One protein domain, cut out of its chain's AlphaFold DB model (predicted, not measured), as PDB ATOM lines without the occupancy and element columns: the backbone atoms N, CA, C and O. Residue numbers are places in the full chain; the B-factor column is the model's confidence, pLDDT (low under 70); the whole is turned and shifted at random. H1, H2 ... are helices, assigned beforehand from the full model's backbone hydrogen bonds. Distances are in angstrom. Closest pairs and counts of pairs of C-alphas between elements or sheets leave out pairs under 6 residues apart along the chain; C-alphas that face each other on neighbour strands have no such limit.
ATOM      1  N   GLY A 307     341.650 325.991 332.240       67.94
ATOM      2  CA  GLY A 307     342.401 327.206 332.586       67.94
ATOM      3  C   GLY A 307     343.877 326.904 332.880       67.94
ATOM      4  O   GLY A 307     344.768 327.508 332.293       67.94
ATOM      5  N   ASP A 308     344.142 325.873 333.685       74.88
ATOM      6  CA  ASP A 308     345.503 325.409 333.997       74.88
ATOM      7  C   ASP A 308     346.184 324.668 332.811       74.88
ATOM      8  O   ASP A 308     347.331 324.232 332.925       74.88
ATOM      9  N   PHE A 309     345.512 324.522 331.656       80.56
ATOM     10  CA  PHE A 309     346.060 323.860 330.464       80.56
ATOM     11  C   PHE A 309     346.927 324.785 329.595       80.56
ATOM     12  O   PHE A 309     347.805 324.283 328.898       80.56
ATOM     13  N   PHE A 310     346.710 326.105 329.639       88.62
ATOM     14  CA  PHE A 310     347.461 327.112 328.863       88.62
ATOM     15  C   PHE A 310     347.965 328.297 329.708       88.62
ATOM     16  O   PHE A 310     348.657 329.175 329.201       88.62
ATOM     17  N   ASP A 311     347.662 328.323 331.004       89.94
ATOM     18  CA  ASP A 311     348.143 329.347 331.926       89.94
ATOM     19  C   ASP A 311     349.569 329.053 332.430       89.94
ATOM     20  O   ASP A 311     349.764 328.428 333.479       89.94
ATOM     21  N   ASP A 312     350.568 329.529 331.679       92.50
ATOM     22  CA  ASP A 312     351.969 329.598 332.119       92.50
ATOM     23  C   ASP A 312     352.374 330.944 332.746       92.50
ATOM     24  O   ASP A 312     353.569 331.218 332.884       92.50
ATOM     25  N   GLY A 313     351.385 331.753 333.147       90.56
ATOM     26  CA  GLY A 313     351.582 333.014 333.857       90.56
ATOM     27  C   GLY A 313     352.033 332.829 335.316       90.56
ATOM     28  O   GLY A 313     352.066 331.698 335.823       90.56
ATOM     29  N   PRO A 314     352.373 333.933 336.012       90.19
ATOM     30  CA  PRO A 314     352.967 333.922 337.354       90.19
ATOM     31  C   PRO A 314     352.103 333.212 338.418       90.19
ATOM     32  O   PRO A 314     350.923 332.938 338.179       90.19
ATOM     33  N   PRO A 315     352.659 332.880 339.603       91.06
ATOM     34  CA  PRO A 315     351.904 332.273 340.703       91.06
ATOM     35  C   PRO A 315     350.645 333.076 341.059       91.06
ATOM     36  O   PRO A 315     350.713 334.290 341.249       91.06
ATOM     37  N   LYS A 316     349.497 332.397 341.165       91.12
ATOM     38  CA  LYS A 316     348.228 333.025 341.568       91.12
ATOM     39  C   LYS A 316     348.263 333.377 343.058       91.12
ATOM     40  O   LYS A 316     348.972 332.741 343.837       91.12
ATOM     41  N   GLU A 317     347.468 334.354 343.488       92.56
ATOM     42  CA  GLU A 317     347.364 334.676 344.915       92.56
ATOM     43  C   GLU A 317     346.884 333.450 345.718       92.56
ATOM     44  O   GLU A 317     345.956 332.744 345.320       92.56
ATOM     45  N   GLY A 318     347.575 333.139 346.820       94.88
ATOM     46  CA  GLY A 318     347.345 331.924 347.611       94.88
ATOM     47  C   GLY A 318     347.821 330.608 346.970       94.88
ATOM     48  O   GLY A 318     347.702 329.551 347.593       94.88
ATOM     49  N   GLU A 319     348.382 330.624 345.758       93.44
ATOM     50  CA  GLU A 319     348.947 329.434 345.118       93.44
ATOM     51  C   GLU A 319     350.331 329.110 345.692       93.44
ATOM     52  O   GLU A 319     351.252 329.923 345.663       93.44
ATOM     53  N   SER A 320     350.504 327.891 346.210       94.38
ATOM     54  CA  SER A 320     351.816 327.445 346.679       94.38
ATOM     55  C   SER A 320     352.797 327.306 345.513       94.38
ATOM     56  O   SER A 320     352.429 326.836 344.436       94.38
ATOM     57  N   GLU A 321     354.069 327.635 345.749       90.19
ATOM     58  CA  GLU A 321     355.160 327.551 344.764       90.19
ATOM     59  C   GLU A 321     355.170 326.209 344.003       90.19
ATOM     60  O   GLU A 321     355.289 326.175 342.781       90.19
ATOM     61  N   THR A 322     354.964 325.089 344.705       89.56
ATOM     62  CA  THR A 322     354.873 323.746 344.108       89.56
ATOM     63  C   THR A 322     353.678 323.584 343.160       89.56
ATOM     64  O   THR A 322     353.795 322.876 342.159       89.56
ATOM     65  N   LYS A 323     352.530 324.210 343.457       89.81
ATOM     66  CA  LYS A 323     351.339 324.174 342.593       89.81
ATOM     67  C   LYS A 323     351.523 325.085 341.378       89.81
ATOM     68  O   LYS A 323     351.294 324.614 340.267       89.81
ATOM     69  N   ALA A 324     352.019 326.310 341.569       91.25
ATOM     70  CA  ALA A 324     352.343 327.222 340.471       91.25
ATOM     71  C   ALA A 324     353.351 326.579 339.504       91.25
ATOM     72  O   ALA A 324     353.086 326.477 338.309       91.25
ATOM     73  N   ASN A 325     354.448 326.015 340.022       87.81
ATOM     74  CA  ASN A 325     355.433 325.291 339.215       87.81
ATOM     75  C   ASN A 325     354.845 324.071 338.482       87.81
ATOM     76  O   ASN A 325     355.280 323.772 337.368       87.81
ATOM     77  N   LEU A 326     353.872 323.361 339.068       88.94
ATOM     78  CA  LEU A 326     353.187 322.252 338.397       88.94
ATOM     79  C   LEU A 326     352.294 322.757 337.252       88.94
ATOM     80  O   LEU A 326     352.428 322.258 336.135       88.94
ATOM     81  N   ARG A 327     351.454 323.767 337.514       92.56
ATOM     82  CA  ARG A 327     350.595 324.436 336.523       92.56
ATOM     83  C   ARG A 327     351.421 324.961 335.351       92.56
ATOM     84  O   ARG A 327     351.205 324.538 334.223       92.56
ATOM     85  N   ILE A 328     352.434 325.778 335.628       90.31
ATOM     86  CA  ILE A 328     353.319 326.383 334.624       90.31
ATOM     87  C   ILE A 328     354.031 325.305 333.787       90.31
ATOM     88  O   ILE A 328     354.093 325.409 332.559       90.31
ATOM     89  N   ASN A 329     354.534 324.222 334.398       89.31
ATOM     90  CA  ASN A 329     355.167 323.142 333.630       89.31
ATOM     91  C   ASN A 329     354.172 322.322 332.796       89.31
ATOM     92  O   ASN A 329     354.537 321.907 331.693       89.31
ATOM     93  N   MET A 330     352.945 322.105 333.281       89.31
ATOM     94  CA  MET A 330     351.868 321.495 332.496       89.31
ATOM     95  C   MET A 330     351.489 322.394 331.318       89.31
ATOM     96  O   MET A 330     351.620 321.958 330.178       89.31
ATOM     97  N   ALA A 331     351.141 323.657 331.569       91.69
ATOM     98  CA  ALA A 331     350.770 324.630 330.550       91.69
ATOM     99  C   ALA A 331     351.835 324.761 329.451       91.69
ATOM    100  O   ALA A 331     351.532 324.604 328.268       91.69
ATOM    101  N   ARG A 332     353.117 324.909 329.813       91.69
ATOM    102  CA  ARG A 332     354.218 324.949 328.830       91.69
ATOM    103  C   ARG A 332     354.381 323.647 328.046       91.69
ATOM    104  O   ARG A 332     354.756 323.695 326.878       91.69
ATOM    105  N   SER A 333     354.112 322.491 328.657       90.19
ATOM    106  CA  SER A 333     354.137 321.200 327.952       90.19
ATOM    107  C   SER A 333     352.952 321.035 326.998       90.19
ATOM    108  O   SER A 333     353.120 320.436 325.941       90.19
ATOM    109  N   ASN A 334     351.780 321.553 327.365       88.25
ATOM    110  CA  ASN A 334     350.536 321.449 326.604       88.25
ATOM    111  C   ASN A 334     350.518 322.409 325.404       88.25
ATOM    112  O   ASN A 334     350.154 322.017 324.302       88.25
ATOM    113  N   MET A 335     350.988 323.643 325.603       93.12
ATOM    114  CA  MET A 335     351.200 324.632 324.538       93.12
ATOM    115  C   MET A 335     352.420 324.313 323.655       93.12
ATOM    116  O   MET A 335     352.694 325.026 322.693       93.12
ATOM    117  N   GLY A 336     353.190 323.268 323.984       93.06
ATOM    118  CA  GLY A 336     354.374 322.865 323.226       93.06
ATOM    119  C   GLY A 336     355.479 323.928 323.190       93.06
ATOM    120  O   GLY A 336     356.164 324.041 322.175       93.06
ATOM    121  N   ILE A 337     355.636 324.718 324.258       93.00
ATOM    122  CA  ILE A 337     356.619 325.809 324.355       93.00
ATOM    123  C   ILE A 337     358.032 325.264 324.100       93.00
ATOM    124  O   ILE A 337     358.482 324.322 324.762       93.00
ATOM    125  N   ILE A 338     358.723 325.850 323.117       88.69
ATOM    126  CA  ILE A 338     360.080 325.476 322.725       88.69
ATOM    127  C   ILE A 338     361.032 325.948 323.813       88.69
ATOM    128  O   ILE A 338     361.313 327.139 323.941       88.69
ATOM    129  N   ARG A 339     361.547 324.978 324.566       86.38
ATOM    130  CA  ARG A 339     362.572 325.212 325.577       86.38
ATOM    131  C   ARG A 339     363.972 325.315 324.971       86.38
ATOM    132  O   ARG A 339     364.204 324.839 323.855       86.38
ATOM    133  N   ARG A 340     364.933 325.853 325.731       82.19
ATOM    134  CA  ARG A 340     366.371 325.724 325.425       82.19
ATOM    135  C   ARG A 340     366.695 324.245 325.151       82.19
ATOM    136  O   ARG A 340     366.216 323.386 325.898       82.19
ATOM    137  N   PRO A 341     367.533 323.919 324.148       74.81
ATOM    138  CA  PRO A 341     368.076 322.575 323.973       74.81
ATOM    139  C   PRO A 341     368.935 322.134 325.174       74.81
ATOM    140  O   PRO A 341     370.155 322.262 325.183       74.81
ATOM    141  N   THR A 342     368.285 321.624 326.218       76.75
ATOM    142  CA  THR A 342     368.920 320.869 327.302       76.75
ATOM    143  C   THR A 342     369.130 319.436 326.845       76.75
ATOM    144  O   THR A 342     368.210 318.842 326.269       76.75
ATOM    145  N   ARG A 403     369.906 336.312 318.929       93.94
ATOM    146  CA  ARG A 403     369.053 336.054 317.754       93.94
ATOM    147  C   ARG A 403     368.146 334.843 317.993       93.94
ATOM    148  O   ARG A 403     366.935 335.014 318.082       93.94
ATOM    149  N   GLN A 404     368.717 333.670 318.282       91.62
ATOM    150  CA  GLN A 404     367.934 332.461 318.584       91.62
ATOM    151  C   GLN A 404     366.967 332.637 319.772       91.62
ATOM    152  O   GLN A 404     365.911 332.009 319.819       91.62
ATOM    153  N   GLN A 405     367.326 333.455 320.763       91.38
ATOM    154  CA  GLN A 405     366.483 333.798 321.909       91.38
ATOM    155  C   GLN A 405     365.274 334.641 321.480       91.38
ATOM    156  O   GLN A 405     364.152 334.322 321.877       91.38
ATOM    157  N   LYS A 406     365.469 335.656 320.625       90.56
ATOM    158  CA  LYS A 406     364.383 336.428 319.998       90.56
ATOM    159  C   LYS A 406     363.451 335.519 319.191       90.56
ATOM    160  O   LYS A 406     362.235 335.593 319.370       90.56
ATOM    161  N   ASP A 407     364.014 334.619 318.390       91.69
ATOM    162  CA  ASP A 407     363.257 333.706 317.527       91.69
ATOM    163  C   ASP A 407     362.416 332.714 318.357       91.69
ATOM    164  O   ASP A 407     361.216 332.553 318.123       91.69
ATOM    165  N   ARG A 408     363.004 332.123 319.413       92.12
ATOM    166  CA  ARG A 408     362.270 331.290 320.387       92.12
ATOM    167  C   ARG A 408     361.166 332.071 321.099       92.12
ATOM    168  O   ARG A 408     360.069 331.542 321.247       92.12
ATOM    169  N   ARG A 409     361.420 333.315 321.530       88.25
ATOM    170  CA  ARG A 409     360.409 334.168 322.188       88.25
ATOM    171  C   ARG A 409     359.231 334.463 321.245       88.25
ATOM    172  O   ARG A 409     358.084 334.361 321.678       88.25
ATOM    173  N   ALA A 410     359.488 334.741 319.964       91.31
ATOM    174  CA  ALA A 410     358.445 334.949 318.956       91.31
ATOM    175  C   ALA A 410     357.587 333.689 318.727       91.31
ATOM    176  O   ALA A 410     356.360 333.743 318.839       91.31
ATOM    177  N   GLU A 411     358.218 332.536 318.491       94.50
ATOM    178  CA  GLU A 411     357.520 331.262 318.268       94.50
ATOM    179  C   GLU A 411     356.765 330.775 319.520       94.50
ATOM    180  O   GLU A 411     355.634 330.293 319.421       94.50
ATOM    181  N   ASN A 412     357.325 330.966 320.717       93.62
ATOM    182  CA  ASN A 412     356.641 330.649 321.975       93.62
ATOM    183  C   ASN A 412     355.415 331.545 322.200       93.62
ATOM    184  O   ASN A 412     354.377 331.055 322.648       93.62
ATOM    185  N   ASN A 413     355.477 332.825 321.824       90.94
ATOM    186  CA  ASN A 413     354.319 333.716 321.887       90.94
ATOM    187  C   ASN A 413     353.246 333.354 320.847       90.94
ATOM    188  O   ASN A 413     352.060 333.369 321.184       90.94
ATOM    189  N   ARG A 414     353.633 332.918 319.638       94.06
ATOM    190  CA  ARG A 414     352.697 332.349 318.649       94.06
ATOM    191  C   ARG A 414     351.993 331.100 319.195       94.06
ATOM    192  O   ARG A 414     350.778 330.971 319.051       94.06
ATOM    193  N   ARG A 415     352.721 330.215 319.887       93.19
ATOM    194  CA  ARG A 415     352.162 329.015 320.542       93.19
ATOM    195  C   ARG A 415     351.199 329.350 321.684       93.19
ATOM    196  O   ARG A 415     350.114 328.774 321.727       93.19
ATOM    197  N   ARG A 416     351.536 330.317 322.548       92.31
ATOM    198  CA  ARG A 416     350.619 330.833 323.589       92.31
ATOM    199  C   ARG A 416     349.329 331.388 322.987       92.31
ATOM    200  O   ARG A 416     348.243 331.061 323.461       92.31
ATOM    201  N   GLN A 417     349.436 332.190 321.927       92.81
ATOM    202  CA  GLN A 417     348.280 332.765 321.238       92.81
ATOM    203  C   GLN A 417     347.386 331.673 320.625       92.81
ATOM    204  O   GLN A 417     346.191 331.643 320.910       92.81
ATOM    205  N   ALA A 418     347.961 330.726 319.877       93.38
ATOM    206  CA  ALA A 418     347.211 329.626 319.267       93.38
ATOM    207  C   ALA A 418     346.529 328.712 320.307       93.38
ATOM    208  O   ALA A 418     345.393 328.273 320.106       93.38
ATOM    209  N   ALA A 419     347.182 328.451 321.444       92.19
ATOM    210  CA  ALA A 419     346.590 327.693 322.546       92.19
ATOM    211  C   ALA A 419     345.434 328.450 323.222       92.19
ATOM    212  O   ALA A 419     344.390 327.854 323.498       92.19
ATOM    213  N   TYR A 420     345.581 329.762 323.424       92.75
ATOM    214  CA  TYR A 420     344.512 330.620 323.935       92.75
ATOM    215  C   TYR A 420     343.317 330.699 322.970       92.75
ATOM    216  O   TYR A 420     342.172 330.625 323.405       92.75
ATOM    217  N   GLU A 421     343.544 330.764 321.658       92.75
ATOM    218  CA  GLU A 421     342.485 330.736 320.636       92.75
ATOM    219  C   GLU A 421     341.790 329.371 320.529       92.75
ATOM    220  O   GLU A 421     340.578 329.295 320.303       92.75
ATOM    221  N   HIS A 422     342.529 328.274 320.715       90.38
ATOM    222  CA  HIS A 422     341.953 326.935 320.829       90.38
ATOM    223  C   HIS A 422     341.057 326.822 322.072       90.38
ATOM    224  O   HIS A 422     339.906 326.392 321.966       90.38
ATOM    225  N   ALA A 423     341.537 327.287 323.230       89.44
ATOM    226  CA  ALA A 423     340.730 327.369 324.442       89.44
ATOM    227  C   ALA A 423     339.507 328.283 324.251       89.44
ATOM    228  O   ALA A 423     338.397 327.870 324.566       89.44
ATOM    229  N   SER A 424     339.669 329.475 323.667       90.00
ATOM    230  CA  SER A 424     338.578 330.424 323.395       90.00
ATOM    231  C   SER A 424     337.442 329.771 322.610       90.00
ATOM    232  O   SER A 424     336.281 329.885 323.003       90.00
ATOM    233  N   ARG A 425     337.764 329.030 321.541       92.38
ATOM    234  CA  ARG A 425     336.769 328.280 320.760       92.38
ATOM    235  C   ARG A 425     336.059 327.220 321.603       92.38
ATOM    236  O   ARG A 425     334.835 327.153 321.550       92.38
ATOM    237  N   HIS A 426     336.789 326.461 322.422       89.31
ATOM    238  CA  HIS A 426     336.191 325.446 323.294       89.31
ATOM    239  C   HIS A 426     335.286 326.047 324.388       89.31
ATOM    240  O   HIS A 426     334.160 325.589 324.569       89.31
ATOM    241  N   TYR A 427     335.712 327.116 325.073       90.81
ATOM    242  CA  TYR A 427     334.886 327.801 326.080       90.81
ATOM    243  C   TYR A 427     333.596 328.377 325.464       90.81
ATOM    244  O   TYR A 427     332.521 328.180 326.034       90.81
ATOM    245  N   ARG A 428     333.672 328.978 324.264       91.50
ATOM    246  CA  ARG A 428     332.489 329.438 323.506       91.50
ATOM    247  C   ARG A 428     331.542 328.288 323.147       91.50
ATOM    248  O   ARG A 428     330.348 328.409 323.392       91.50
ATOM    249  N   GLN A 429     332.064 327.174 322.621       93.31
ATOM    250  CA  GLN A 429     331.276 325.970 322.297       93.31
ATOM    251  C   GLN A 429     330.572 325.371 323.524       93.31
ATOM    252  O   GLN A 429     329.470 324.846 323.410       93.31
ATOM    253  N   MET A 430     331.189 325.470 324.702       92.50
ATOM    254  CA  MET A 430     330.622 324.999 325.969       92.50
ATOM    255  C   MET A 430     329.694 326.028 326.647       92.50
ATOM    256  O   MET A 430     329.267 325.788 327.777       92.50
ATOM    257  N   HIS A 431     329.416 327.171 326.002       92.25
ATOM    258  CA  HIS A 431     328.692 328.323 326.561       92.25
ATOM    259  C   HIS A 431     329.205 328.759 327.949       92.25
ATOM    260  O   HIS A 431     328.430 329.125 328.835       92.25
ATOM    261  N   ARG A 432     330.525 328.701 328.151       89.81
ATOM    262  CA  ARG A 432     331.197 329.146 329.379       89.81
ATOM    263  C   ARG A 432     331.913 330.465 329.134       89.81
ATOM    264  O   ARG A 432     332.487 330.677 328.067       89.81
ATOM    265  N   GLU A 433     331.938 331.315 330.157       89.31
ATOM    266  CA  GLU A 433     332.815 332.482 330.171       89.31
ATOM    267  C   GLU A 433     334.263 332.035 329.947       89.31
ATOM    268  O   GLU A 433     334.768 331.114 330.596       89.31
ATOM    269  N   MET A 434     334.917 332.669 328.979       87.25
ATOM    270  CA  MET A 434     336.322 332.428 328.697       87.25
ATOM    271  C   MET A 434     337.158 333.045 329.826       87.25
ATOM    272  O   MET A 434     336.994 334.237 330.094       87.25
ATOM    273  N   PRO A 435     338.069 332.289 330.470       83.50
ATOM    274  CA  PRO A 435     338.955 332.862 331.476       83.50
ATOM    275  C   PRO A 435     339.810 333.983 330.857       83.50
ATOM    276  O   PRO A 435     340.118 333.930 329.657       83.50
ATOM    277  N   PRO A 436     340.213 334.996 331.647       86.00
ATOM    278  CA  PRO A 436     341.054 336.079 331.154       86.00
ATOM    279  C   PRO A 436     342.324 335.508 330.520       86.00
ATOM    280  O   PRO A 436     342.876 334.516 331.003       86.00
ATOM    281  N   LYS A 437     342.786 336.126 329.426       86.44
ATOM    282  CA  LYS A 437     344.056 335.743 328.803       86.44
ATOM    283  C   LYS A 437     345.153 335.843 329.871       86.44
ATOM    284  O   LYS A 437     345.324 336.939 330.406       86.44
ATOM    285  N   PRO A 438     345.871 334.754 330.201       80.12
ATOM    286  CA  PRO A 438     346.951 334.840 331.170       80.12
ATOM    287  C   PRO A 438     347.992 335.815 330.629       80.12
ATOM    288  O   PRO A 438     348.366 335.738 329.452       80.12
ATOM    289  N   THR A 439     348.447 336.740 331.474       81.44
ATOM    290  CA  THR A 439     349.623 337.552 331.166       81.44
ATOM    291  C   THR A 439     350.761 336.576 330.864       81.44
ATOM    292  O   THR A 439     351.073 335.757 331.734       81.44
ATOM    293  N   PRO A 440     351.341 336.583 329.648       74.50
ATOM    294  CA  PRO A 440     352.496 335.741 329.382       74.50
ATOM    295  C   PRO A 440     353.599 336.143 330.371       74.50
ATOM    296  O   PRO A 440     353.721 337.333 330.663       74.50
ATOM    297  N   PRO A 441     354.387 335.194 330.901       76.50
ATOM    298  CA  PRO A 441     355.529 335.556 331.728       76.50
ATOM    299  C   PRO A 441     356.453 336.474 330.915       76.50
ATOM    300  O   PRO A 441     356.699 336.208 329.732       76.50
ATOM    301  N   ASP A 442     356.929 337.556 331.541       66.88
ATOM    302  CA  ASP A 442     357.736 338.599 330.882       66.88
ATOM    303  C   ASP A 442     358.997 338.022 330.212       66.88
ATOM    304  O   ASP A 442     359.489 338.540 329.207       66.88
ATOM    305  N   GLU A 443     359.469 336.883 330.725       61.53
ATOM    306  CA  GLU A 443     360.507 336.062 330.123       61.53
ATOM    307  C   GLU A 443     359.984 334.671 329.730       61.53
ATOM    308  O   GLU A 443     359.143 334.062 330.390       61.53
ATOM    309  N   SER A 444     360.540 334.110 328.654       59.94
ATOM    310  CA  SER A 444     360.465 332.664 328.435       59.94
ATOM    311  C   SER A 444     361.518 332.027 329.345       59.94
ATOM    312  O   SER A 444     362.695 332.092 329.000       59.94
ATOM    313  N   ASP A 445     361.112 331.437 330.482       55.88
ATOM    314  CA  ASP A 445     361.964 330.923 331.588       55.88
ATOM    315  C   ASP A 445     363.199 330.070 331.214       55.88
ATOM    316  O   ASP A 445     364.032 329.767 332.065       55.88
ATOM    317  N   ASP A 446     363.349 329.666 329.957       52.00
ATOM    318  CA  ASP A 446     364.595 329.142 329.389       52.00
ATOM    319  C   ASP A 446     365.808 330.063 329.591       52.00
ATOM    320  O   ASP A 446     366.948 329.590 329.605       52.00
ATOM    321  N   ASP A 447     365.549 331.362 329.746       54.91
ATOM    322  CA  ASP A 447     366.540 332.398 330.029       54.91
ATOM    323  C   ASP A 447     366.827 332.541 331.547       54.91
ATOM    324  O   ASP A 447     367.946 332.872 331.939       54.91
ATOM    325  N   TYR A 448     365.873 332.164 332.411       48.34
ATOM    326  CA  TYR A 448     365.883 332.360 333.877       48.34
ATOM    327  C   TYR A 448     366.983 331.576 334.623       48.34
ATOM    328  O   TYR A 448     367.219 331.770 335.813       48.34
TER     329      TYR A 448
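Overview. This is residues 307 to 342 and 403 to 448 of the 1172 residues of an uncharacterized protein of Oidiodendron maius Zn (UniProt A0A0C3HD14). Picture a loose T: the long helix H3 is the bar, and H2 is the stem, with its last residues nearest the bar's middle. Little H1 fills the corner between them, and the tail, residues 430 to 448, folds back along H3's length. The printed part has 82 residues with three named helices, in the order H1, H2, H3, and no named strand; its class is all helix. The whole is compact, with a radius of gyration of the C-alphas of 13.2 A and spans of 41 by 28 by 18 A.

Along the chain. Find C-alpha 307 at (342.401, 327.206, 332.586); H1 runs from there through residue 310. Next look at C-alpha 321 at (355.160, 327.551, 344.764), where H2, residues 321 to 334, begins; it is 19.7 A long. After the cut, H3 covers residues 403 to 429, 39.4 A from first to last C-alpha, ending at (331.276, 325.970, 322.297).

Arrangement. Start at Phe 310: H1 and H2 touch, and their closest C-alphas are those of Phe 310 and Ala 331, 4.5 A apart. H1 and H3 only just touch, with 3 pairs of C-alphas within 8 A, on H3's side with residues 416 to 420 alone; the closest C-alphas are those of Phe 310 and Ala 419, at 6.4 A. H2 and H3 are near each other, with 8 pairs of C-alphas within 10 A. In H2 and H3 every O i to N i+4 pair is within hydrogen-bond range; H1 is too short for such a pair, and its 1 O i to N i+3 pair is not within range.

Size, cuts and confidence. The farthest C-alphas, those of Arg 403 and His 431, are 42.0 A apart. Residues 343 to 402 are cut out, with 17.9 A between C-alphas 342 and 403; the link from H2 to H3 runs across this cut. The link from H1 to H2, 10 residues, is short, and residues 317 to 322, of which 321 and 322 belong to H2, stand free. The mean pLDDT of the printed part is 86.4; look for values under 70 at residue 307 and residues 442 to 448.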